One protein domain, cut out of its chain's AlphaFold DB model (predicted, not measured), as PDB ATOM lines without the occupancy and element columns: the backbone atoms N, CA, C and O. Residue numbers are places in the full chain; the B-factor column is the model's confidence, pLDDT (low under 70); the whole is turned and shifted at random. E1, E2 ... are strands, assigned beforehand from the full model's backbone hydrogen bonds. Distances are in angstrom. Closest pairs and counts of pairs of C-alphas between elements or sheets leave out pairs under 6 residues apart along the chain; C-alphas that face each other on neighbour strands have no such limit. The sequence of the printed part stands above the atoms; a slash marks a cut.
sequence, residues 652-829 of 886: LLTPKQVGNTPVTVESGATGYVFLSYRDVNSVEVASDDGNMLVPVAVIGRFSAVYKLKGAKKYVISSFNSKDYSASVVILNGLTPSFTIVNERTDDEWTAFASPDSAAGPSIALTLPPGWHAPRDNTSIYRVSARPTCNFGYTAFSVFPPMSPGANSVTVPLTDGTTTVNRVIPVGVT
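Overview. This is residues 652 to 829 of the 886 residues of the protein "EGF-like domain-containing protein" of Haemonchus placei (UniProt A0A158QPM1). Two lobes stand side by side: the first is a small sandwich, the sheet E4 E5 E2 E7 face to face with the sheet E1 E6 E3, and the second, more loosely formed, is the twisted sheet E8 E9 E11 E10 with the long hairpin of E12 and E13. This hairpin stands near the middle of the whole, between the sandwich and the second lobe's sheet. The printed part has 178 residues with no named helix and 13 named strands, E1 to E13 along the chain; the strands hold 81 residues, under half, and the class is all strand, with each sheet antiparallel. The whole is compact, with a radius of gyration of the C-alphas of 17.4 A, and spans 48 by 36 by 28 A.

Arrangement. E1, residues 663 to 665, E6, residues 712 to 717, and E3, residues 684 to 687, form one sheet in that order. N 663 and O 714, 2.8 A, and N 686 and O 715, 2.9 A, are within hydrogen-bond range. E4, residues 697 to 700, E5, residues 703 to 709, E2, residues 670 to 677, and E7, residues 724 to 731, form a strongly twisted sheet in that order. Within hydrogen-bond range are N 699 and O 703, 2.9 A, N 673 and O 706, 2.8 A, and N 672 and O 729, 2.8 A. The two sheets form a sandwich, two sheets face to face, with facing parts 9.7 A centre to centre. E8, residues 737 to 741, E9, residues 762 to 767, E11, residues 793 to 798, and E10, residues 781 to 784, form a third sheet in that order, only just strongly twisted, its C-alphas up to 4.3 A off the best plane. Here N 739 and O 764, 2.9 A, N 765 and O 795, 2.8 A, and N 782 and O 796, 2.9 A, are within hydrogen-bond range. E12, residues 805 to 814, and E13, residues 819 to 828, are a hairpin, with N 809 and O 824 within hydrogen-bond range at 2.8 A. The closest C-alphas of E1 and E13, those of Thr 664 and Val 820, are 6.1 A apart; those of E8 and E13, Phe 738 and Ile 824, are 7.9 A apart.

Along the chain. E1 begins at C-alpha 663, (-17.109, -44.789, -32.143). E2 measures 22.9 A and E7 23.1 A. E12, 29.4 A, begins at C-alpha 805, (-26.330, -53.087, -11.179), and E13, 27.9 A, ends at C-alpha 828, (-30.429, -54.810, -13.574).

Size, cuts and confidence. The two C-alphas farthest apart, those of Arg 701 and Pro 787, are 51.4 A apart. The printed part has no cut. The links E8 to E9 and E9 to E10 are long. Mean pLDDT of the printed part is 70.6; residues 735 to 769 and 774 to 801 are among those under 70.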
ATOM      1  N   LEU A 652     -22.509 -45.769 -24.213       68.75
ATOM      2  CA  LEU A 652     -21.589 -45.843 -23.074       68.75
ATOM      3  C   LEU A 652     -20.378 -46.700 -23.454       68.75
ATOM      4  O   LEU A 652     -20.537 -47.767 -24.032       68.75
ATOM      5  N   LEU A 653     -19.166 -46.287 -23.111       69.75
ATOM      6  CA  LEU A 653     -17.974 -47.100 -23.330       69.75
ATOM      7  C   LEU A 653     -17.447 -47.608 -21.989       69.75
ATOM      8  O   LEU A 653     -17.000 -46.842 -21.136       69.75
ATOM      9  N   THR A 654     -17.494 -48.925 -21.807       68.94
ATOM     10  CA  THR A 654     -16.896 -49.604 -20.653       68.94
ATOM     11  C   THR A 654     -15.373 -49.502 -20.683       68.94
ATOM     12  O   THR A 654     -14.785 -49.399 -21.768       68.94
ATOM     13  N   PRO A 655     -14.696 -49.687 -19.535       70.25
ATOM     14  CA  PRO A 655     -13.238 -49.696 -19.491       70.25
ATOM     15  C   PRO A 655     -12.566 -50.684 -20.460       70.25
ATOM     16  O   PRO A 655     -11.440 -50.469 -20.887       70.25
ATOM     17  N   LYS A 656     -13.251 -51.774 -20.837       70.19
ATOM     18  CA  LYS A 656     -12.733 -52.757 -21.807       70.19
ATOM     19  C   LYS A 656     -12.906 -52.323 -23.265       70.19
ATOM     20  O   LYS A 656     -12.144 -52.768 -24.122       70.19
ATOM     21  N   GLN A 657     -13.924 -51.521 -23.563       72.12
ATOM     22  CA  GLN A 657     -14.227 -51.061 -24.924       72.12
ATOM     23  C   GLN A 657     -13.403 -49.845 -25.311       72.12
ATOM     24  O   GLN A 657     -13.056 -49.664 -26.472       72.12
ATOM     25  N   VAL A 658     -13.087 -49.018 -24.335       72.75
ATOM     26  CA  VAL A 658     -12.267 -47.836 -24.516       72.75
ATOM     27  C   VAL A 658     -10.867 -48.255 -24.984       72.75
ATOM     28  O   VAL A 658     -10.289 -49.216 -24.484       72.75
ATOM     29  N   GLY A 659     -10.358 -47.589 -26.016       75.50
ATOM     30  CA  GLY A 659      -9.121 -47.917 -26.732       75.50
ATOM     31  C   GLY A 659      -9.274 -49.024 -27.778       75.50
ATOM     32  O   GLY A 659      -8.523 -49.056 -28.745       75.50
ATOM     33  N   ASN A 660     -10.275 -49.896 -27.627       77.12
ATOM     34  CA  ASN A 660     -10.457 -51.086 -28.465       77.12
ATOM     35  C   ASN A 660     -11.644 -50.984 -29.434       77.12
ATOM     36  O   ASN A 660     -11.713 -51.724 -30.412       77.12
ATOM     37  N   THR A 661     -12.601 -50.099 -29.155       76.44
ATOM     38  CA  THR A 661     -13.851 -49.961 -29.907       76.44
ATOM     39  C   THR A 661     -13.958 -48.540 -30.451       76.44
ATOM     40  O   THR A 661     -14.179 -47.613 -29.669       76.44
ATOM     41  N   PRO A 662     -13.803 -48.337 -31.771       82.75
ATOM     42  CA  PRO A 662     -14.011 -47.027 -32.363       82.75
ATOM     43  C   PRO A 662     -15.496 -46.652 -32.329       82.75
ATOM     44  O   PRO A 662     -16.371 -47.484 -32.588       82.75
ATOM     45  N   VAL A 663     -15.775 -45.381 -32.064       84.56
ATOM     46  CA  VAL A 663     -17.109 -44.789 -32.143       84.56
ATOM     47  C   VAL A 663     -17.290 -44.136 -33.502       84.56
ATOM     48  O   VAL A 663     -16.575 -43.200 -33.847       84.56
ATOM     49  N   THR A 664     -18.253 -44.626 -34.276       86.69
ATOM     50  CA  THR A 664     -18.599 -44.059 -35.584       86.69
ATOM     51  C   THR A 664     -19.703 -43.019 -35.428       86.69
ATOM     52  O   THR A 664     -20.772 -43.356 -34.913       86.69
ATOM     53  N   VAL A 665     -19.459 -41.802 -35.925       87.31
ATOM     54  CA  VAL A 665     -20.463 -40.739 -36.092       87.31
ATOM     55  C   VAL A 665     -20.787 -40.618 -37.578       87.31
ATOM     56  O   VAL A 665     -19.895 -40.416 -38.402       87.31
ATOM     57  N   GLU A 666     -22.052 -40.779 -37.937       86.81
ATOM     58  CA  GLU A 666     -22.522 -40.882 -39.319       86.81
ATOM     59  C   GLU A 666     -22.480 -39.549 -40.067       86.81
ATOM     60  O   GLU A 666     -22.349 -38.475 -39.480       86.81
ATOM     61  N   SER A 667     -22.573 -39.608 -41.396       84.75
ATOM     62  CA  SER A 667     -22.698 -38.401 -42.215       84.75
ATOM     63  C   SER A 667     -23.994 -37.661 -41.878       84.75
ATOM     64  O   SER A 667     -25.046 -38.282 -41.768       84.75
ATOM     65  N   GLY A 668     -23.914 -36.341 -41.696       83.25
ATOM     66  CA  GLY A 668     -25.045 -35.509 -41.262       83.25
ATOM     67  C   GLY A 668     -25.307 -35.519 -39.749       83.25
ATOM     68  O   GLY A 668     -26.018 -34.641 -39.265       83.25
ATOM     69  N   ALA A 669     -24.685 -36.435 -39.000       88.12
ATOM     70  CA  ALA A 669     -24.746 -36.464 -37.545       88.12
ATOM     71  C   ALA A 669     -23.625 -35.619 -36.910       88.12
ATOM     72  O   ALA A 669     -22.604 -35.299 -37.525       88.12
ATOM     73  N   THR A 670     -23.808 -35.265 -35.645       89.00
ATOM     74  CA  THR A 670     -22.767 -34.690 -34.771       89.00
ATOM     75  C   THR A 670     -22.680 -35.558 -33.526       89.00
ATOM     76  O   THR A 670     -23.640 -36.239 -33.211       89.00
ATOM     77  N   GLY A 671     -21.561 -35.592 -32.814       88.12
ATOM     78  CA  GLY A 671     -21.483 -36.330 -31.553       88.12
ATOM     79  C   GLY A 671     -20.831 -35.529 -30.440       88.12
ATOM     80  O   GLY A 671     -20.153 -34.537 -30.695       88.12
ATOM     81  N   TYR A 672     -21.008 -35.988 -29.211       88.62
ATOM     82  CA  TYR A 672     -20.355 -35.464 -28.021       88.62
ATOM     83  C   TYR A 672     -19.822 -36.611 -27.184       88.62
ATOM     84  O   TYR A 672     -20.578 -37.512 -26.849       88.62
ATOM     85  N   VAL A 673     -18.541 -36.580 -26.830       88.00
ATOM     86  CA  VAL A 673     -17.978 -37.474 -25.815       88.00
ATOM     87  C   VAL A 673     -17.979 -36.733 -24.494       88.00
ATOM     88  O   VAL A 673     -17.326 -35.699 -24.390       88.00
ATOM     89  N   PHE A 674     -18.659 -37.278 -23.497       85.38
ATOM     90  CA  PHE A 674     -18.593 -36.851 -22.109       85.38
ATOM     91  C   PHE A 674     -17.686 -37.814 -21.349       85.38
ATOM     92  O   PHE A 674     -17.979 -39.007 -21.225       85.38
ATOM     93  N   LEU A 675     -16.569 -37.299 -20.855       84.94
ATOM     94  CA  LEU A 675     -15.613 -38.045 -20.056       84.94
ATOM     95  C   LEU A 675     -15.722 -37.619 -18.601       84.94
ATOM     96  O   LEU A 675     -15.694 -36.425 -18.316       84.94
ATOM     97  N   SER A 676     -15.756 -38.601 -17.705       82.12
ATOM     98  CA  SER A 676     -15.493 -38.420 -16.282       82.12
ATOM     99  C   SER A 676     -14.360 -39.362 -15.857       82.12
ATOM    100  O   SER A 676     -14.451 -40.576 -16.052       82.12
ATOM    101  N   TYR A 677     -13.256 -38.810 -15.351       77.56
ATOM    102  CA  TYR A 677     -11.999 -39.525 -15.112       77.56
ATOM    103  C   TYR A 677     -11.136 -38.794 -14.068       77.56
ATOM    104  O   TYR A 677     -11.076 -37.577 -14.085       77.56
ATOM    105  N   ARG A 678     -10.398 -39.507 -13.205       71.62
ATOM    106  CA  ARG A 678      -9.625 -38.914 -12.085       71.62
ATOM    107  C   ARG A 678      -8.511 -37.904 -12.469       71.62
ATOM    108  O   ARG A 678      -8.146 -37.070 -11.653       71.62
ATOM    109  N   ASP A 679      -7.947 -37.988 -13.669       71.12
ATOM    110  CA  ASP A 679      -6.942 -37.061 -14.232       71.12
ATOM    111  C   ASP A 679      -7.138 -36.878 -15.750       71.12
ATOM    112  O   ASP A 679      -6.592 -37.616 -16.572       71.12
ATOM    113  N   VAL A 680      -8.011 -35.948 -16.139       66.88
ATOM    114  CA  VAL A 680      -8.469 -35.789 -17.534       66.88
ATOM    115  C   VAL A 680      -7.317 -35.581 -18.529       66.88
ATOM    116  O   VAL A 680      -7.451 -35.950 -19.694       66.88
ATOM    117  N   ASN A 681      -6.161 -35.080 -18.078       66.69
ATOM    118  CA  ASN A 681      -4.994 -34.838 -18.932       66.69
ATOM    119  C   ASN A 681      -4.378 -36.113 -19.519       66.69
ATOM    120  O   ASN A 681      -3.571 -36.016 -20.442       66.69
ATOM    121  N   SER A 682      -4.720 -37.297 -19.002       70.38
ATOM    122  CA  SER A 682      -4.237 -38.545 -19.589       70.38
ATOM    123  C   SER A 682      -5.064 -39.008 -20.786       70.38
ATOM    124  O   SER A 682      -4.535 -39.768 -21.588       70.38
ATOM    125  N   VAL A 683      -6.327 -38.576 -20.920       75.56
ATOM    126  CA  VAL A 683      -7.269 -39.172 -21.878       75.56
ATOM    127  C   VAL A 683      -7.218 -38.498 -23.245       75.56
ATOM    128  O   VAL A 683      -7.329 -37.281 -23.386       75.56
ATOM    129  N   GLU A 684      -7.116 -39.328 -24.277       84.50
ATOM    130  CA  GLU A 684      -6.916 -38.924 -25.660       84.50
ATOM    131  C   GLU A 684      -8.123 -39.329 -26.516       84.50
ATOM    132  O   GLU A 684      -8.545 -40.482 -26.490       84.50
ATOM    133  N   VAL A 685      -8.691 -38.397 -27.291       86.94
ATOM    134  CA  VAL A 685      -9.725 -38.706 -28.297       86.94
ATOM    135  C   VAL A 685      -9.151 -38.406 -29.674       86.94
ATOM    136  O   VAL A 685      -8.929 -37.245 -30.006       86.94
ATOM    137  N   ALA A 686      -8.919 -39.436 -30.483       89.44
ATOM    138  CA  ALA A 686      -8.370 -39.305 -31.831       89.44
ATOM    139  C   ALA A 686      -9.415 -39.688 -32.878       89.44
ATOM    140  O   ALA A 686     -10.120 -40.684 -32.700       89.44
ATOM    141  N   SER A 687      -9.513 -38.946 -33.981       89.56
ATOM    142  CA  SER A 687     -10.202 -39.464 -35.168       89.56
ATOM    143  C   SER A 687      -9.357 -40.509 -35.903       89.56
ATOM    144  O   SER A 687      -8.149 -40.622 -35.708       89.56
ATOM    145  N   ASP A 688     -10.001 -41.285 -36.766       86.12
ATOM    146  CA  ASP A 688      -9.395 -42.304 -37.630       86.12
ATOM    147  C   ASP A 688      -8.331 -41.786 -38.606       86.12
ATOM    148  O   ASP A 688      -7.479 -42.553 -39.046       86.12
ATOM    149  N   ASP A 689      -8.332 -40.488 -38.901       87.19
ATOM    150  CA  ASP A 689      -7.258 -39.794 -39.623       87.19
ATOM    151  C   ASP A 689      -6.030 -39.460 -38.744       87.19
ATOM    152  O   ASP A 689      -5.096 -38.810 -39.211       87.19
ATOM    153  N   GLY A 690      -6.020 -39.898 -37.480       84.44
ATOM    154  CA  GLY A 690      -4.943 -39.675 -36.516       84.44
ATOM    155  C   GLY A 690      -4.956 -38.291 -35.865       84.44
ATOM    156  O   GLY A 690      -4.060 -37.984 -35.078       84.44
ATOM    157  N   ASN A 691      -5.948 -37.445 -36.167       88.50
ATOM    158  CA  ASN A 691      -6.039 -36.124 -35.558       88.50
ATOM    159  C   ASN A 691      -6.538 -36.219 -34.116       88.50
ATOM    160  O   ASN A 691      -7.660 -36.652 -33.845       88.50
ATOM    161  N   MET A 692      -5.702 -35.740 -33.203       88.00
ATOM    162  CA  MET A 692      -6.044 -35.572 -31.801       88.00
ATOM    163  C   MET A 692      -7.050 -34.437 -31.626       88.00
ATOM    164  O   MET A 692      -6.809 -33.304 -32.050       88.00
ATOM    165  N   LEU A 693      -8.180 -34.736 -30.993       87.38
ATOM    166  CA  LEU A 693      -9.158 -33.735 -30.612       87.38
ATOM    167  C   LEU A 693      -8.735 -33.067 -29.310       87.38
ATOM    168  O   LEU A 693      -8.384 -33.720 -28.329       87.38
ATOM    169  N   VAL A 694      -8.850 -31.746 -29.295       83.50
ATOM    170  CA  VAL A 694      -8.824 -30.964 -28.062       83.50
ATOM    171  C   VAL A 694     -10.254 -30.942 -27.511       83.50
ATOM    172  O   VAL A 694     -11.192 -30.780 -28.304       83.50
ATOM    173  N   PRO A 695     -10.455 -31.123 -26.193       82.31
ATOM    174  CA  PRO A 695     -11.777 -30.981 -25.602       82.31
ATOM    175  C   PRO A 695     -12.351 -29.605 -25.940       82.31
ATOM    176  O   PRO A 695     -11.648 -28.594 -25.899       82.31
ATOM    177  N   VAL A 696     -13.640 -29.565 -26.275       76.81
ATOM    178  CA  VAL A 696     -14.346 -28.290 -26.458       76.81
ATOM    179  C   VAL A 696     -14.542 -27.592 -25.117       76.81
ATOM    180  O   VAL A 696     -14.505 -26.368 -25.056       76.81
ATOM    181  N   ALA A 697     -14.664 -28.371 -24.038       74.00
ATOM    182  CA  ALA A 697     -14.704 -27.868 -22.677       74.00
ATOM    183  C   ALA A 697     -14.014 -28.839 -21.713       74.00
ATOM    184  O   ALA A 697     -14.292 -30.041 -21.724       74.00
ATOM    185  N   VAL A 698     -13.151 -28.306 -20.847       76.19
ATOM    186  CA  VAL A 698     -12.726 -28.977 -19.612       76.19
ATOM    187  C   VAL A 698     -13.641 -28.451 -18.517       76.19
ATOM    188  O   VAL A 698     -13.636 -27.256 -18.235       76.19
ATOM    189  N   ILE A 699     -14.488 -29.324 -17.983       70.62
ATOM    190  CA  ILE A 699     -15.568 -28.950 -17.063       70.62
ATOM    191  C   ILE A 699     -15.052 -28.917 -15.618       70.62
ATOM    192  O   ILE A 699     -15.436 -28.042 -14.849       70.62
ATOM    193  N   GLY A 700     -14.113 -29.799 -15.285       72.56
ATOM    194  CA  GLY A 700     -13.394 -29.821 -14.012       72.56
ATOM    195  C   GLY A 700     -12.169 -30.730 -14.098       72.56
ATOM    196  O   GLY A 700     -11.908 -31.324 -15.149       72.56
ATOM    197  N   ARG A 701     -11.433 -30.899 -12.993       73.06
ATOM    198  CA  ARG A 701     -10.293 -31.837 -12.878       73.06
ATOM    199  C   ARG A 701     -10.692 -33.255 -13.260       73.06
ATOM    200  O   ARG A 701      -9.836 -34.011 -13.717       73.06
ATOM    201  N   PHE A 702     -11.977 -33.587 -13.099       77.31
ATOM    202  CA  PHE A 702     -12.500 -34.915 -13.370       77.31
ATOM    203  C   PHE A 702     -13.422 -35.037 -14.578       77.31
ATOM    204  O   PHE A 702     -13.941 -36.127 -14.793       77.31
ATOM    205  N   SER A 703     -13.688 -33.987 -15.361       83.88
ATOM    206  CA  SER A 703     -14.603 -34.110 -16.507       83.88
ATOM    207  C   SER A 703     -14.253 -33.231 -17.702       83.88
ATOM    208  O   SER A 703     -13.864 -32.074 -17.553       83.88
ATOM    209  N   ALA A 704     -14.445 -33.769 -18.907       85.44
ATOM    210  CA  ALA A 704     -14.270 -33.045 -20.165       85.44
ATOM    211  C   ALA A 704     -15.273 -33.481 -21.230       85.44
ATOM    212  O   ALA A 704     -15.783 -34.602 -21.213       85.44
ATOM    213  N   VAL A 705     -15.522 -32.581 -22.180       85.00
ATOM    214  CA  VAL A 705     -16.427 -32.801 -23.307       85.00
ATOM    215  C   VAL A 705     -15.702 -32.566 -24.623       85.00
ATOM    216  O   VAL A 705     -15.017 -31.557 -24.798       85.00
ATOM    217  N   TYR A 706     -15.881 -33.480 -25.574       89.94
ATOM    218  CA  TYR A 706     -15.318 -33.406 -26.924       89.94
ATOM    219  C   TYR A 706     -16.451 -33.387 -27.939       89.94
ATOM    220  O   TYR A 706     -17.352 -34.217 -27.863       89.94
ATOM    221  N   LYS A 707     -16.395 -32.480 -28.917       89.94
ATOM    222  CA  LYS A 707     -17.342 -32.461 -30.036       89.94
ATOM    223  C   LYS A 707     -16.801 -33.308 -31.182       89.94
ATOM    224  O   LYS A 707     -15.702 -33.072 -31.680       89.94
ATOM    225  N   LEU A 708     -17.593 -34.276 -31.612       90.56
ATOM    226  CA  LEU A 708     -17.310 -35.181 -32.712       90.56
ATOM    227  C   LEU A 708     -18.013 -34.692 -33.979       90.56
ATOM    228  O   LEU A 708     -19.204 -34.381 -33.971       90.56
ATOM    229  N   LYS A 709     -17.287 -34.659 -35.091       89.88
ATOM    230  CA  LYS A 709     -17.852 -34.406 -36.423       89.88
ATOM    231  C   LYS A 709     -18.365 -35.703 -37.045       89.88
ATOM    232  O   LYS A 709     -17.729 -36.744 -36.875       89.88
ATOM    233  N   GLY A 710     -19.461 -35.608 -37.792       89.19
ATOM    234  CA  GLY A 710     -19.999 -36.706 -38.590       89.19
ATOM    235  C   GLY A 710     -19.072 -37.199 -39.697       89.19
ATOM    236  O   GLY A 710     -18.086 -36.548 -40.052       89.19
ATOM    237  N   ALA A 711     -19.423 -38.364 -40.239       87.56
ATOM    238  CA  ALA A 711     -18.671 -39.139 -41.224       87.56
ATOM    239  C   ALA A 711     -17.242 -39.523 -40.783       87.56
ATOM    240  O   ALA A 711     -16.342 -39.614 -41.618       87.56
ATOM    241  N   LYS A 712     -17.024 -39.750 -39.481       90.12
ATOM    242  CA  LYS A 712     -15.716 -40.121 -38.915       90.12
ATOM    243  C   LYS A 712     -15.830 -41.205 -37.851       90.12
ATOM    244  O   LYS A 712     -16.878 -41.367 -37.218       90.12
ATOM    245  N   LYS A 713     -14.728 -41.920 -37.622       89.06
ATOM    246  CA  LYS A 713     -14.554 -42.809 -36.468       89.06
ATOM    247  C   LYS A 713     -13.626 -42.167 -35.447       89.06
ATOM    248  O   LYS A 713     -12.664 -41.510 -35.825       89.06
ATOM    249  N   TYR A 714     -13.898 -42.394 -34.169       89.69
ATOM    250  CA  TYR A 714     -13.111 -41.867 -33.062       89.69
ATOM    251  C   TYR A 714     -12.684 -42.987 -32.123       89.69
ATOM    252  O   TYR A 714     -13.488 -43.851 -31.783       89.69
ATOM    253  N   VAL A 715     -11.433 -42.964 -31.683       88.56
ATOM    254  CA  VAL A 715     -10.906 -43.854 -30.647       88.56
ATOM    255  C   VAL A 715     -10.620 -43.011 -29.417       88.56
ATOM    256  O   VAL A 715      -9.976 -41.969 -29.507       88.56
ATOM    257  N   ILE A 716     -11.117 -43.467 -28.272       87.25
ATOM    258  CA  ILE A 716     -10.807 -42.875 -26.972       87.25
ATOM    259  C   ILE A 716      -9.735 -43.752 -26.330       87.25
ATOM    260  O   ILE A 716     -10.008 -44.920 -26.077       87.25
ATOM    261  N   SER A 717      -8.537 -43.237 -26.085       84.19
ATOM    262  CA  SER A 717      -7.375 -43.989 -25.597       84.19
ATOM    263  C   SER A 717      -6.703 -43.323 -24.390       84.19
ATOM    264  O   SER A 717      -7.130 -42.267 -23.930       84.19
ATOM    265  N   SER A 718      -5.647 -43.973 -23.883       70.94
ATOM    266  CA  SER A 718      -4.711 -43.416 -22.892       70.94
ATOM    267  C   SER A 718      -5.318 -43.234 -21.486       70.94
ATOM    268  O   SER A 718      -5.561 -42.142 -20.996       70.94
ATOM    269  N   PHE A 719      -5.567 -44.343 -20.784       70.06
ATOM    270  CA  PHE A 719      -6.113 -44.328 -19.419       70.06
ATOM    271  C   PHE A 719      -5.070 -44.829 -18.421       70.06
ATOM    272  O   PHE A 719      -4.621 -45.969 -18.514       70.06
ATOM    273  N   ASN A 720      -4.720 -44.001 -17.432       69.06
ATOM    274  CA  ASN A 720      -3.821 -44.379 -16.329       69.06
ATOM    275  C   ASN A 720      -4.566 -45.024 -15.137       69.06
ATOM    276  O   ASN A 720      -3.947 -45.585 -14.236       69.06
ATOM    277  N   SER A 721      -5.899 -44.959 -15.135       70.62
ATOM    278  CA  SER A 721      -6.807 -45.445 -14.097       70.62
ATOM    279  C   SER A 721      -7.844 -46.373 -14.714       70.62
ATOM    280  O   SER A 721      -8.277 -46.183 -15.848       70.62
ATOM    281  N   LYS A 722      -8.273 -47.372 -13.938       70.38
ATOM    282  CA  LYS A 722      -9.394 -48.252 -14.295       70.38
ATOM    283  C   LYS A 722     -10.756 -47.653 -13.938       70.38
ATOM    284  O   LYS A 722     -11.766 -48.201 -14.367       70.38
ATOM    285  N   ASP A 723     -10.781 -46.582 -13.146       73.19
ATOM    286  CA  ASP A 723     -12.014 -45.946 -12.692       73.19
ATOM    287  C   ASP A 723     -12.295 -44.681 -13.499       73.19
ATOM    288  O   ASP A 723     -11.748 -43.607 -13.238       73.19
ATOM    289  N   TYR A 724     -13.112 -44.855 -14.531       76.31
ATOM    290  CA  TYR A 724     -13.542 -43.797 -15.422       76.31
ATOM    291  C   TYR A 724     -14.798 -44.176 -16.180       76.31
ATOM    292  O   TYR A 724     -15.191 -45.342 -16.244       76.31
ATOM    293  N   SER A 725     -15.392 -43.169 -16.800       75.75
ATOM    294  CA  SER A 725     -16.578 -43.309 -17.618       75.75
ATOM    295  C   SER A 725     -16.500 -42.413 -18.840       75.75
ATOM    296  O   SER A 725     -16.166 -41.233 -18.741       75.75
ATOM    297  N   ALA A 726     -16.846 -42.980 -19.987       80.56
ATOM    298  CA  ALA A 726     -16.972 -42.263 -21.241       80.56
ATOM    299  C   ALA A 726     -18.358 -42.549 -21.819       80.56
ATOM    300  O   ALA A 726     -18.663 -43.706 -22.110       80.56
ATOM    301  N   SER A 727     -19.193 -41.527 -21.985       81.00
ATOM    302  CA  SER A 727     -20.431 -41.640 -22.759       81.00
ATOM    303  C   SER A 727     -20.300 -40.844 -24.048       81.00
ATOM    304  O   SER A 727     -19.675 -39.787 -24.076       81.00
ATOM    305  N   VAL A 728     -20.854 -41.366 -25.133       84.12
ATOM    306  CA  VAL A 728     -20.902 -40.686 -26.421       84.12
ATOM    307  C   VAL A 728     -22.350 -40.486 -26.818       84.12
ATOM    308  O   VAL A 728     -23.083 -41.457 -26.955       84.12
ATOM    309  N   VAL A 729     -22.754 -39.237 -27.009       82.81
ATOM    310  CA  VAL A 729     -24.093 -38.858 -27.461       82.81
ATOM    311  C   VAL A 729     -24.001 -38.455 -28.927       82.81
ATOM    312  O   VAL A 729     -23.331 -37.480 -29.251       82.81
ATOM    313  N   ILE A 730     -24.640 -39.194 -29.826       84.62
ATOM    314  CA  ILE A 730     -24.728 -38.888 -31.256       84.62
ATOM    315  C   ILE A 730     -26.055 -38.176 -31.521       84.62
ATOM    316  O   ILE A 730     -27.123 -38.683 -31.203       84.62
ATOM    317  N   LEU A 731     -25.971 -37.000 -32.125       83.44
ATOM    318  CA  LEU A 731     -27.066 -36.128 -32.520       83.44
ATOM    319  C   LEU A 731     -27.417 -36.345 -33.986       83.44
ATOM    320  O   LEU A 731     -26.542 -36.271 -34.852       83.44
ATOM    321  N   ASN A 732     -28.703 -36.543 -34.258       79.44
ATOM    322  CA  ASN A 732     -29.288 -36.733 -35.582       79.44
ATOM    323  C   ASN A 732     -28.648 -37.898 -36.365       79.44
ATOM    324  O   ASN A 732     -28.605 -37.882 -37.592       79.44
ATOM    325  N   GLY A 733     -28.130 -38.900 -35.643       78.00
ATOM    326  CA  GLY A 733     -27.583 -40.143 -36.195       78.00
ATOM    327  C   GLY A 733     -28.515 -41.343 -36.006       78.00
ATOM    328  O   GLY A 733     -29.653 -41.209 -35.546       78.00
ATOM    329  N   LEU A 734     -28.030 -42.543 -36.334       74.31
ATOM    330  CA  LEU A 734     -28.749 -43.797 -36.124       74.31
ATOM    331  C   LEU A 734     -28.982 -44.010 -34.631       74.31
ATOM    332  O   LEU A 734     -28.049 -44.259 -33.855       74.31
ATOM    333  N   THR A 735     -30.255 -43.933 -34.266       67.25
ATOM    334  CA  THR A 735     -30.736 -43.975 -32.893       67.25
ATOM    335  C   THR A 735     -31.658 -45.174 -32.734       67.25
ATOM    336  O   THR A 735     -32.867 -45.016 -32.869       67.25
ATOM    337  N   PRO A 736     -31.123 -46.389 -32.508       65.69
ATOM    338  CA  PRO A 736     -31.989 -47.523 -32.227       65.69
ATOM    339  C   PRO A 736     -32.761 -47.230 -30.937       65.69
ATOM    340  O   PRO A 736     -32.154 -47.037 -29.881       65.69
ATOM    341  N   SER A 737     -34.091 -47.182 -31.005       63.25
ATOM    342  CA  SER A 737     -34.897 -47.281 -29.793       63.25
ATOM    343  C   SER A 737     -34.798 -48.717 -29.290       63.25
ATOM    344  O   SER A 737     -34.765 -49.665 -30.082       63.25
ATOM    345  N   PHE A 738     -34.651 -48.884 -27.977       66.25
ATOM    346  CA  PHE A 738     -34.478 -50.197 -27.381       66.25
ATOM    347  C   PHE A 738     -35.433 -50.399 -26.216       66.25
ATOM    348  O   PHE A 738     -35.739 -49.463 -25.482       66.25
ATOM    349  N   THR A 739     -35.894 -51.632 -26.041       63.16
ATOM    350  CA  THR A 739     -36.657 -52.025 -24.856       63.16
ATOM    351  C   THR A 739     -36.183 -53.383 -24.364       63.16
ATOM    352  O   THR A 739     -35.868 -54.258 -25.172       63.16
ATOM    353  N   ILE A 740     -36.097 -53.561 -23.044       64.88
ATOM    354  CA  ILE A 740     -35.677 -54.834 -22.458       64.88
ATOM    355  C   ILE A 740     -36.903 -55.724 -22.281       64.88
ATOM    356  O   ILE A 740     -37.748 -55.427 -21.448       64.88
ATOM    357  N   VAL A 741     -36.987 -56.797 -23.055       60.94
ATOM    358  CA  VAL A 741     -38.095 -57.750 -23.098       60.94
ATOM    359  C   VAL A 741     -37.775 -59.045 -22.348       60.94
ATOM    360  O   VAL A 741     -36.612 -59.457 -22.271       60.94
ATOM    361  N   ASN A 742     -38.809 -59.702 -21.820       57.78
ATOM    362  CA  ASN A 742     -38.691 -60.991 -21.142       57.78
ATOM    363  C   ASN A 742     -38.917 -62.143 -22.135       57.78
ATOM    364  O   ASN A 742     -38.143 -63.099 -22.190       57.78
ATOM    365  N   GLU A 743     -39.941 -62.020 -22.978       58.97
ATOM    366  CA  GLU A 743     -40.294 -62.967 -24.030       58.97
ATOM    367  C   GLU A 743     -40.169 -62.347 -25.430       58.97
ATOM    368  O   GLU A 743     -40.090 -61.139 -25.624       58.97
ATOM    369  N   ARG A 744     -40.151 -63.194 -26.466       56.84
ATOM    370  CA  ARG A 744     -40.035 -62.740 -27.869       56.84
ATOM    371  C   ARG A 744     -41.287 -62.048 -28.399       56.84
ATOM    372  O   ARG A 744     -41.238 -61.389 -29.436       56.84
ATOM    373  N   THR A 745     -42.424 -62.329 -27.779       55.28
ATOM    374  CA  THR A 745     -43.710 -61.729 -28.127       55.28
ATOM    375  C   THR A 745     -43.832 -60.321 -27.586       55.28
ATOM    376  O   THR A 745     -44.588 -59.541 -28.173       55.28
ATOM    377  N   ASP A 746     -43.054 -60.001 -26.553       52.88
ATOM    378  CA  ASP A 746     -43.080 -58.699 -25.920       52.88
ATOM    379  C   ASP A 746     -42.657 -57.609 -26.915       52.88
ATOM    380  O   ASP A 746     -41.781 -57.777 -27.771       52.88
ATOM    381  N   ASP A 747     -43.325 -56.479 -26.798       54.50
ATOM    382  CA  ASP A 747     -43.091 -55.230 -27.498       54.50
ATOM    383  C   ASP A 747     -42.746 -54.135 -26.485       54.50
ATOM    384  O   ASP A 747     -42.645 -54.384 -25.286       54.50
ATOM    385  N   GLU A 748     -42.577 -52.903 -26.954       51.66
ATOM    386  CA  GLU A 748     -42.260 -51.758 -26.100       51.66
ATOM    387  C   GLU A 748     -43.241 -51.530 -24.932       51.66
ATOM    388  O   GLU A 748     -42.879 -50.857 -23.968       51.66
ATOM    389  N   TRP A 749     -44.441 -52.121 -25.002       49.88
ATOM    390  CA  TRP A 749     -45.511 -52.024 -24.012       49.88
ATOM    391  C   TRP A 749     -45.536 -53.169 -23.002       49.88
ATOM    392  O   TRP A 749     -46.159 -53.043 -21.952       49.88
ATOM    393  N   THR A 750     -44.922 -54.301 -23.330       51.59
ATOM    394  CA  THR A 750     -44.935 -55.541 -22.531       51.59
ATOM    395  C   THR A 750     -43.540 -55.952 -22.068       51.59
ATOM    396  O   THR A 750     -43.390 -56.892 -21.296       51.59
ATOM    397  N   ALA A 751     -42.522 -55.217 -22.504       56.88
ATOM    398  CA  ALA A 751     -41.129 -55.429 -22.181       56.88
ATOM    399  C   ALA A 751     -40.823 -55.254 -20.681       56.88
ATOM    400  O   ALA A 751     -41.133 -54.216 -20.092       56.88
ATOM    401  N   PHE A 752     -40.153 -56.243 -20.080       56.91
ATOM    402  CA  PHE A 752     -39.584 -56.139 -18.739       56.91
ATOM    403  C   PHE A 752     -38.234 -56.864 -18.612       56.91
ATOM    404  O   PHE A 752     -37.962 -57.860 -19.282       56.91
ATOM    405  N   ALA A 753     -37.393 -56.384 -17.693       49.53
ATOM    406  CA  ALA A 753     -36.056 -56.900 -17.432       49.53
ATOM    407  C   ALA A 753     -35.971 -57.631 -16.077       49.53
ATOM    408  O   ALA A 753     -35.545 -57.037 -15.080       49.53
ATOM    409  N   SER A 754     -36.322 -58.919 -16.021       50.81
ATOM    410  CA  SER A 754     -36.080 -59.732 -14.817       50.81
ATOM    411  C   SER A 754     -34.655 -60.317 -14.820       50.81
ATOM    412  O   SER A 754     -34.263 -60.908 -15.831       50.81
ATOM    413  N   PRO A 755     -33.874 -60.195 -13.724       49.38
ATOM    414  CA  PRO A 755     -32.605 -60.923 -13.564       49.38
ATOM    415  C   PRO A 755     -32.798 -62.451 -13.555       49.38
ATOM    416  O   PRO A 755     -31.882 -63.180 -13.927       49.38
ATOM    417  N   ASP A 756     -33.993 -62.920 -13.178       52.44
ATOM    418  CA  ASP A 756     -34.318 -64.333 -12.952       52.44
ATOM    419  C   ASP A 756     -34.947 -65.014 -14.176       52.44
ATOM    420  O   ASP A 756     -35.375 -66.172 -14.120       52.44
ATOM    421  N   SER A 757     -34.989 -64.326 -15.323       53.50
ATOM    422  CA  SER A 757     -35.334 -64.987 -16.579       53.50
ATOM    423  C   SER A 757     -34.249 -66.021 -16.902       53.50
ATOM    424  O   SER A 757     -33.062 -65.706 -17.010       53.50
ATOM    425  N   ALA A 758     -34.651 -67.279 -17.108       46.34
ATOM    426  CA  ALA A 758     -33.734 -68.358 -17.484       46.34
ATOM    427  C   ALA A 758     -32.984 -68.088 -18.811       46.34
ATOM    428  O   ALA A 758     -32.027 -68.792 -19.130       46.34
ATOM    429  N   ALA A 759     -33.414 -67.081 -19.584       49.31
ATOM    430  CA  ALA A 759     -32.812 -66.658 -20.843       49.31
ATOM    431  C   ALA A 759     -31.924 -65.400 -20.724       49.31
ATOM    432  O   ALA A 759     -31.256 -65.071 -21.699       49.31
ATOM    433  N   GLY A 760     -31.886 -64.725 -19.568       54.91
ATOM    434  CA  GLY A 760     -31.297 -63.390 -19.420       54.91
ATOM    435  C   GLY A 760     -32.167 -62.275 -20.035       54.91
ATOM    436  O   GLY A 760     -33.200 -62.552 -20.653       54.91
ATOM    437  N   PRO A 761     -31.800 -60.992 -19.850       60.06
ATOM    438  CA  PRO A 761     -32.538 -59.879 -20.442       60.06
ATOM    439  C   PRO A 761     -32.412 -59.912 -21.970       60.06
ATOM    440  O   PRO A 761     -31.310 -60.023 -22.517       60.06
ATOM    441  N   SER A 762     -33.533 -59.797 -22.681       63.25
ATOM    442  CA  SER A 762     -33.536 -59.638 -24.138       63.25
ATOM    443  C   SER A 762     -33.713 -58.164 -24.488       63.25
ATOM    444  O   SER A 762     -34.455 -57.470 -23.816       63.25
ATOM    445  N   ILE A 763     -33.052 -57.654 -25.525       65.88
ATOM    446  CA  ILE A 763     -33.232 -56.277 -26.004       65.88
ATOM    447  C   ILE A 763     -33.893 -56.332 -27.378       65.88
ATOM    448  O   ILE A 763     -33.347 -56.919 -28.318       65.88
ATOM    449  N   ALA A 764     -35.070 -55.725 -27.486       65.94
ATOM    450  CA  ALA A 764     -35.721 -55.423 -28.750       65.94
ATOM    451  C   ALA A 764     -35.224 -54.064 -29.250       65.94
ATOM    452  O   ALA A 764     -35.169 -53.114 -28.474       65.94
ATOM    453  N   LEU A 765     -34.854 -53.982 -30.526       67.75
ATOM    454  CA  LEU A 765     -34.343 -52.784 -31.186       67.75
ATOM    455  C   LEU A 765     -35.250 -52.426 -32.348       67.75
ATOM    456  O   LEU A 765     -35.431 -53.259 -33.238       67.75
ATOM    457  N   THR A 766     -35.750 -51.199 -32.394       66.06
ATOM    458  CA  THR A 766     -36.408 -50.676 -33.594       66.06
ATOM    459  C   THR A 766     -35.370 -49.952 -34.434       66.06
ATOM    460  O   THR A 766     -34.644 -49.083 -33.945       66.06
ATOM    461  N   LEU A 767     -35.256 -50.356 -35.698       68.50
ATOM    462  CA  LEU A 767     -34.264 -49.828 -36.626       68.50
ATOM    463  C   LEU A 767     -34.947 -49.102 -37.793       68.50
ATOM    464  O   LEU A 767     -35.958 -49.592 -38.314       68.50
ATOM    465  N   PRO A 768     -34.377 -47.974 -38.259       68.50
ATOM    466  CA  PRO A 768     -34.806 -47.338 -39.494       68.50
ATOM    467  C   PRO A 768     -34.731 -48.295 -40.693       68.50
ATOM    468  O   PRO A 768     -33.887 -49.199 -40.711       68.50
ATOM    469  N   PRO A 769     -35.561 -48.087 -41.732       69.06
ATOM    470  CA  PRO A 769     -35.514 -48.893 -42.949       69.06
ATOM    471  C   PRO A 769     -34.096 -48.993 -43.533       69.06
ATOM    472  O   PRO A 769     -33.389 -47.994 -43.645       69.06
ATOM    473  N   GLY A 770     -33.685 -50.208 -43.905       74.31
ATOM    474  CA  GLY A 770     -32.356 -50.504 -44.456       74.31
ATOM    475  C   GLY A 770     -31.324 -50.960 -43.417       74.31
ATOM    476  O   GLY A 770     -30.444 -51.750 -43.756       74.31
ATOM    477  N   TRP A 771     -31.469 -50.569 -42.149       78.31
ATOM    478  CA  TRP A 771     -30.577 -51.002 -41.073       78.31
ATOM    479  C   TRP A 771     -31.030 -52.322 -40.443       78.31
ATOM    480  O   TRP A 771     -32.216 -52.566 -40.234       78.31
ATOM    481  N   HIS A 772     -30.071 -53.181 -40.107       74.06
ATOM    482  CA  HIS A 772     -30.301 -54.458 -39.439       74.06
ATOM    483  C   HIS A 772     -29.148 -54.810 -38.492       74.06
ATOM    484  O   HIS A 772     -27.998 -54.458 -38.732       74.06
ATOM    485  N   ALA A 773     -29.434 -55.540 -37.413       72.94
ATOM    486  CA  ALA A 773     -28.383 -56.158 -36.606       72.94
ATOM    487  C   ALA A 773     -27.866 -57.416 -37.341       72.94
ATOM    488  O   ALA A 773     -28.682 -58.280 -37.693       72.94
ATOM    489  N   PRO A 774     -26.554 -57.546 -37.618       68.31
ATOM    490  CA  PRO A 774     -26.013 -58.722 -38.281       68.31
ATOM    491  C   PRO A 774     -26.196 -59.957 -37.391       68.31
ATOM    492  O   PRO A 774     -26.062 -59.894 -36.169       68.31
ATOM    493  N   ARG A 775     -26.504 -61.105 -38.009       61.59
ATOM    494  CA  ARG A 775     -26.566 -62.387 -37.297       61.59
ATOM    495  C   ARG A 775     -25.168 -62.766 -36.825       61.59
ATOM    496  O   ARG A 775     -24.344 -63.188 -37.632       61.59
ATOM    497  N   ASP A 776     -24.935 -62.672 -35.526       57.41
ATOM    498  CA  ASP A 776     -23.851 -63.403 -34.883       57.41
ATOM    499  C   ASP A 776     -24.344 -64.823 -34.555       57.41
ATOM    500  O   ASP A 776     -25.433 -65.005 -34.013       57.41
ATOM    501  N   ASN A 777     -23.563 -65.843 -34.909       49.28
ATOM    502  CA  ASN A 777     -23.878 -67.243 -34.622       49.28
ATOM    503  C   ASN A 777     -23.596 -67.634 -33.156       49.28
ATOM    504  O   ASN A 777     -23.874 -68.769 -32.772       49.28
ATOM    505  N   THR A 778     -23.035 -66.728 -32.348       48.31
ATOM    506  CA  THR A 778     -22.644 -66.973 -30.947       48.31
ATOM    507  C   THR A 778     -23.573 -66.326 -29.914       48.31
ATOM    508  O   THR A 778     -23.636 -66.786 -28.776       48.31
ATOM    509  N   SER A 779     -24.363 -65.329 -30.312       48.03
ATOM    510  CA  SER A 779     -25.372 -64.651 -29.488       48.03
ATOM    511  C   SER A 779     -26.704 -64.649 -30.228       48.03
ATOM    512  O   SER A 779     -26.747 -64.384 -31.425       48.03
ATOM    513  N   ILE A 780     -27.796 -64.996 -29.548       48.50
ATOM    514  CA  ILE A 780     -29.093 -65.306 -30.164       48.50
ATOM    515  C   ILE A 780     -29.751 -64.014 -30.694       48.50
ATOM    516  O   ILE A 780     -30.666 -63.470 -30.081       48.50
ATOM    517  N   TYR A 781     -29.296 -63.534 -31.855       46.84
ATOM    518  CA  TYR A 781     -29.944 -62.493 -32.649       46.84
ATOM    519  C   TYR A 781     -31.013 -63.139 -33.535       46.84
ATOM    520  O   TYR A 781     -30.713 -63.945 -34.424       46.84
ATOM    521  N   ARG A 782     -32.285 -62.793 -33.330       46.59
ATOM    522  CA  ARG A 782     -33.371 -63.147 -34.256       46.59
ATOM    523  C   ARG A 782     -34.067 -61.868 -34.703       46.59
ATOM    524  O   ARG A 782     -34.786 -61.239 -33.940       46.59
ATOM    525  N   VAL A 783     -33.861 -61.497 -35.964       42.38
ATOM    526  CA  VAL A 783     -34.610 -60.412 -36.607       42.38
ATOM    527  C   VAL A 783     -35.994 -60.946 -36.971       42.38
ATOM    528  O   VAL A 783     -36.094 -61.943 -37.692       42.38
ATOM    529  N   SER A 784     -37.052 -60.315 -36.463       39.69
ATOM    530  CA  SER A 784     -38.432 -60.596 -36.858       39.69
ATOM    531  C   SER A 784     -38.993 -59.339 -37.508       39.69
ATOM    532  O   SER A 784     -39.192 -58.325 -36.850       39.69
ATOM    533  N   ALA A 785     -39.226 -59.390 -38.817       37.88
ATOM    534  CA  ALA A 785     -39.972 -58.339 -39.489       37.88
ATOM    535  C   ALA A 785     -41.453 -58.504 -39.120       37.88
ATOM    536  O   ALA A 785     -42.066 -59.503 -39.501       37.88
ATOM    537  N   ARG A 786     -42.026 -57.552 -38.376       40.94
ATOM    538  CA  ARG A 786     -43.480 -57.451 -38.207       40.94
ATOM    539  C   ARG A 786     -44.017 -56.575 -39.347       40.94
ATOM    540  O   ARG A 786     -43.715 -55.386 -39.366       40.94
ATOM    541  N   PRO A 787     -44.780 -57.112 -40.313       33.88
ATOM    542  CA  PRO A 787     -45.391 -56.298 -41.351       33.88
ATOM    543  C   PRO A 787     -46.629 -55.628 -40.754       33.88
ATOM    544  O   PRO A 787     -47.727 -56.171 -40.804       33.88
ATOM    545  N   THR A 788     -46.456 -54.463 -40.142       35.84
ATOM    546  CA  THR A 788     -47.580 -53.595 -39.770       35.84
ATOM    547  C   THR A 788     -47.230 -52.160 -40.119       35.84
ATOM    548  O   THR A 788     -46.067 -51.774 -40.053       35.84
ATOM    549  N   CYS A 789     -48.237 -51.381 -40.507       33.53
ATOM    550  CA  CYS A 789     -48.104 -50.055 -41.114       33.53
ATOM    551  C   CYS A 789     -47.405 -48.989 -40.243       33.53
ATOM    552  O   CYS A 789     -47.167 -47.894 -40.738       33.53
ATOM    553  N   ASN A 790     -47.073 -49.303 -38.983       37.56
ATOM    554  CA  ASN A 790     -46.625 -48.339 -37.974       37.56
ATOM    555  C   ASN A 790     -45.182 -48.543 -37.478       37.56
ATOM    556  O   ASN A 790     -44.663 -47.651 -36.814       37.56
ATOM    557  N   PHE A 791     -44.517 -49.666 -37.779       42.53
ATOM    558  CA  PHE A 791     -43.208 -49.985 -37.190       42.53
ATOM    559  C   PHE A 791     -42.164 -50.359 -38.249       42.53
ATOM    560  O   PHE A 791     -42.452 -51.082 -39.204       42.53
ATOM    561  N   GLY A 792     -40.937 -49.862 -38.061       49.00
ATOM    562  CA  GLY A 792     -39.752 -50.307 -38.797       49.00
ATOM    563  C   GLY A 792     -39.357 -51.751 -38.458       49.00
ATOM    564  O   GLY A 792     -40.076 -52.481 -37.777       49.00
ATOM    565  N   TYR A 793     -38.195 -52.193 -38.936       52.66
ATOM    566  CA  TYR A 793     -37.698 -53.537 -38.635       52.66
ATOM    567  C   TYR A 793     -37.348 -53.654 -37.140       52.66
ATOM    568  O   TYR A 793     -36.511 -52.898 -36.648       52.66
ATOM    569  N   THR A 794     -37.940 -54.622 -36.430       55.38
ATOM    570  CA  THR A 794     -37.573 -54.938 -35.038       55.38
ATOM    571  C   THR A 794     -36.561 -56.088 -34.995       55.38
ATOM    572  O   THR A 794     -36.828 -57.211 -35.440       55.38
ATOM    573  N   ALA A 795     -35.375 -55.832 -34.450       59.00
ATOM    574  CA  ALA A 795     -34.366 -56.853 -34.194       59.00
ATOM    575  C   ALA A 795     -34.376 -57.243 -32.710       59.00
ATOM    576  O   ALA A 795     -34.327 -56.375 -31.850       59.00
ATOM    577  N   PHE A 796     -34.407 -58.543 -32.405       55.41
ATOM    578  CA  PHE A 796     -34.307 -59.042 -31.033       55.41
ATOM    579  C   PHE A 796     -32.925 -59.639 -30.791       55.41
ATOM    580  O   PHE A 796     -32.438 -60.429 -31.609       55.41
ATOM    581  N   SER A 797     -32.328 -59.310 -29.649       61.53
ATOM    582  CA  SER A 797     -31.111 -59.950 -29.156       61.53
ATOM    583  C   SER A 797     -31.303 -60.446 -27.730       61.53
ATOM    584  O   SER A 797     -31.786 -59.701 -26.885       61.53
ATOM    585  N   VAL A 798     -30.935 -61.698 -27.462       59.53
ATOM    586  CA  VAL A 798     -30.941 -62.275 -26.110       59.53
ATOM    587  C   VAL A 798     -29.529 -62.208 -25.543       59.53
ATOM    588  O   VAL A 798     -28.590 -62.692 -26.185       59.53
ATOM    589  N   PHE A 799     -29.377 -61.642 -24.345       64.06
ATOM    590  CA  PHE A 799     -28.084 -61.533 -23.674       64.06
ATOM    591  C   PHE A 799     -27.950 -62.563 -22.552       64.06
ATOM    592  O   PHE A 799     -28.949 -62.925 -21.935       64.06
ATOM    593  N   PRO A 800     -26.723 -63.026 -22.254       65.06
ATOM    594  CA  PRO A 800     -26.470 -63.832 -21.067       65.06
ATOM    595  C   PRO A 800     -26.978 -63.141 -19.789       65.06
ATOM    596  O   PRO A 800     -27.061 -61.909 -19.763       65.06
ATOM    597  N   PRO A 801     -27.253 -63.907 -18.715       65.06
ATOM    598  CA  PRO A 801     -27.622 -63.344 -17.422       65.06
ATOM    599  C   PRO A 801     -26.652 -62.241 -16.993       65.06
ATOM    600  O   PRO A 801     -25.431 -62.418 -17.006       65.06
ATOM    601  N   MET A 802     -27.213 -61.089 -16.640       71.81
ATOM    602  CA  MET A 802     -26.474 -59.916 -16.190       71.81
ATOM    603  C   MET A 802     -26.493 -59.851 -14.665       71.81
ATOM    604  O   MET A 802     -27.460 -60.266 -14.031       71.81
ATOM    605  N   SER A 803     -25.424 -59.331 -14.064       74.94
ATOM    606  CA  SER A 803     -25.387 -59.123 -12.613       74.94
ATOM    607  C   SER A 803     -26.249 -57.915 -12.225       74.94
ATOM    608  O   SER A 803     -26.312 -56.964 -13.009       74.94
ATOM    609  N   PRO A 804     -26.870 -57.898 -11.031       72.94
ATOM    610  CA  PRO A 804     -27.517 -56.698 -10.510       72.94
ATOM    611  C   PRO A 804     -26.564 -55.488 -10.528       72.94
ATOM    612  O   PRO A 804     -25.392 -55.603 -10.162       72.94
ATOM    613  N   GLY A 805     -27.057 -54.339 -10.983       73.69
ATOM    614  CA  GLY A 805     -26.330 -53.087 -11.179       73.69
ATOM    615  C   GLY A 805     -26.446 -52.527 -12.602       73.69
ATOM    616  O   GLY A 805     -27.273 -52.950 -13.410       73.69
ATOM    617  N   ALA A 806     -25.608 -51.540 -12.917       71.81
ATOM    618  CA  ALA A 806     -25.506 -50.976 -14.259       71.81
ATOM    619  C   ALA A 806     -24.705 -51.917 -15.179       71.81
ATOM    620  O   ALA A 806     -23.538 -52.210 -14.921       71.81
ATOM    621  N   ASN A 807     -25.328 -52.369 -16.265       74.94
ATOM    622  CA  ASN A 807     -24.724 -53.194 -17.308       74.94
ATOM    623  C   ASN A 807     -24.731 -52.443 -18.647       74.94
ATOM    624  O   ASN A 807     -25.358 -51.394 -18.798       74.94
ATOM    625  N   SER A 808     -24.031 -52.980 -19.643       72.12
ATOM    626  CA  SER A 808     -23.996 -52.409 -20.988       72.12
ATOM    627  C   SER A 808     -23.855 -53.496 -22.041       72.12
ATOM    628  O   SER A 808     -23.144 -54.480 -21.828       72.12
ATOM    629  N   VAL A 809     -24.445 -53.270 -23.205       73.81
ATOM    630  CA  VAL A 809     -24.463 -54.211 -24.319       73.81
ATOM    631  C   VAL A 809     -24.008 -53.524 -25.595       73.81
ATOM    632  O   VAL A 809     -24.542 -52.481 -25.941       73.81
ATOM    633  N   THR A 810     -23.082 -54.122 -26.347       74.75
ATOM    634  CA  THR A 810     -22.761 -53.631 -27.699       74.75
ATOM    635  C   THR A 810     -23.603 -54.346 -28.733       74.75
ATOM    636  O   THR A 810     -23.569 -55.572 -28.807       74.75
ATOM    637  N   VAL A 811     -24.289 -53.579 -29.569       75.31
ATOM    638  CA  VAL A 811     -25.023 -54.078 -30.721       75.31
ATOM    639  C   VAL A 811     -24.378 -53.548 -32.003       75.31
ATOM    640  O   VAL A 811     -24.363 -52.332 -32.219       75.31
ATOM    641  N   PRO A 812     -23.861 -54.426 -32.877       79.06
ATOM    642  CA  PRO A 812     -23.512 -54.039 -34.234       79.06
ATOM    643  C   PRO A 812     -24.789 -53.804 -35.050       79.06
ATOM    644  O   PRO A 812     -25.720 -54.603 -35.005       79.06
ATOM    645  N   LEU A 813     -24.834 -52.725 -35.820       81.38
ATOM    646  CA  LEU A 813     -25.901 -52.381 -36.758       81.38
ATOM    647  C   LEU A 813     -25.277 -52.172 -38.131       81.38
ATOM    648  O   LEU A 813     -24.245 -51.516 -38.238       81.38
ATOM    649  N   THR A 814     -25.875 -52.721 -39.177       82.44
ATOM    650  CA  THR A 814     -25.370 -52.614 -40.544       82.44
ATOM    651  C   THR A 814     -26.489 -52.318 -41.529       82.44
ATOM    652  O   THR A 814     -27.601 -52.813 -41.375       82.44
ATOM    653  N   ASP A 815     -26.206 -51.511 -42.545       82.88
ATOM    654  CA  ASP A 815     -27.089 -51.308 -43.703       82.88
ATOM    655  C   ASP A 815     -26.695 -52.193 -44.905       82.88
ATOM    656  O   ASP A 815     -27.237 -52.070 -46.001       82.88
ATOM    657  N   GLY A 816     -25.734 -53.101 -44.701       82.25
ATOM    658  CA  GLY A 816     -25.115 -53.930 -45.739       82.25
ATOM    659  C   GLY A 816     -23.815 -53.350 -46.307       82.25
ATOM    660  O   GLY A 816     -23.025 -54.099 -46.879       82.25
ATOM    661  N   THR A 817     -23.546 -52.058 -46.107       81.38
ATOM    662  CA  THR A 817     -22.322 -51.371 -46.561       81.38
ATOM    663  C   THR A 817     -21.500 -50.803 -45.407       81.38
ATOM    664  O   THR A 817     -20.272 -50.867 -45.421       81.38
ATOM    665  N   THR A 818     -22.174 -50.296 -44.380       79.38
ATOM    666  CA  THR A 818     -21.588 -49.641 -43.217       79.38
ATOM    667  C   THR A 818     -22.029 -50.381 -41.971       79.38
ATOM    668  O   THR A 818     -23.217 -50.592 -41.771       79.38
ATOM    669  N   THR A 819     -21.082 -50.758 -41.110       81.69
ATOM    670  CA  THR A 819     -21.383 -51.293 -39.776       81.69
ATOM    671  C   THR A 819     -21.021 -50.266 -38.711       81.69
ATOM    672  O   THR A 819     -19.895 -49.763 -38.674       81.69
ATOM    673  N   VAL A 820     -21.973 -49.971 -37.833       78.25
ATOM    674  CA  VAL A 820     -21.803 -49.109 -36.664       78.25
ATOM    675  C   VAL A 820     -22.096 -49.907 -35.403       78.25
ATOM    676  O   VAL A 820     -23.028 -50.699 -35.364       78.25
ATOM    677  N   ASN A 821     -21.304 -49.702 -34.356       76.69
ATOM    678  CA  ASN A 821     -21.572 -50.299 -33.053       76.69
ATOM    679  C   ASN A 821     -22.332 -49.288 -32.190       76.69
ATOM    680  O   ASN A 821     -21.965 -48.109 -32.133       76.69
ATOM    681  N   ARG A 822     -23.395 -49.736 -31.527       75.06
ATOM    682  CA  ARG A 822     -24.160 -48.957 -30.546       75.06
ATOM    683  C   ARG A 822     -24.068 -49.642 -29.199       75.06
ATOM    684  O   ARG A 822     -24.214 -50.858 -29.134       75.06
ATOM    685  N   VAL A 823     -23.792 -48.885 -28.141       72.06
ATOM    686  CA  VAL A 823     -23.721 -49.449 -26.790       72.06
ATOM    687  C   VAL A 823     -24.942 -49.029 -25.997       72.06
ATOM    688  O   VAL A 823     -25.176 -47.848 -25.792       72.06
ATOM    689  N   ILE A 824     -25.697 -50.015 -25.540       73.75
ATOM    690  CA  ILE A 824     -26.979 -49.851 -24.877       73.75
ATOM    691  C   ILE A 824     -26.778 -50.059 -23.374       73.75
ATOM    692  O   ILE A 824     -26.331 -51.145 -22.984       73.75
ATOM    693  N   PRO A 825     -27.061 -49.057 -22.525       71.69
ATOM    694  CA  PRO A 825     -27.044 -49.227 -21.079       71.69
ATOM    695  C   PRO A 825     -28.238 -50.079 -20.626       71.69
ATOM    696  O   PRO A 825     -29.346 -49.947 -21.141       71.69
ATOM    697  N   VAL A 826     -28.005 -50.971 -19.664       72.31
ATOM    698  CA  VAL A 826     -29.011 -51.897 -19.128       72.31
ATOM    699  C   VAL A 826     -28.884 -51.936 -17.606       72.31
ATOM    700  O   VAL A 826     -27.978 -52.564 -17.065       72.31
ATOM    701  N   GLY A 827     -29.783 -51.276 -16.880       71.31
ATOM    702  CA  GLY A 827     -29.877 -51.447 -15.426       71.31
ATOM    703  C   GLY A 827     -30.496 -52.802 -15.072       71.31
ATOM    704  O   GLY A 827     -31.505 -53.177 -15.672       71.31
ATOM    705  N   VAL A 828     -29.922 -53.532 -14.108       72.69
ATOM    706  CA  VAL A 828     -30.429 -54.810 -13.574       72.69
ATOM    707  C   VAL A 828     -30.632 -54.746 -12.063       72.69
ATOM    708  O   VAL A 828     -29.740 -54.317 -11.351       72.69
ATOM    709  N   THR A 829     -31.801 -55.127 -11.549       68.50
ATOM    710  CA  THR A 829     -32.061 -55.233 -10.097       68.50
ATOM    711  C   THR A 829     -31.902 -56.678  -9.631       68.50
ATOM    712  O   THR A 829     -31.927 -57.574 -10.470       68.50
TER     713      THR A 829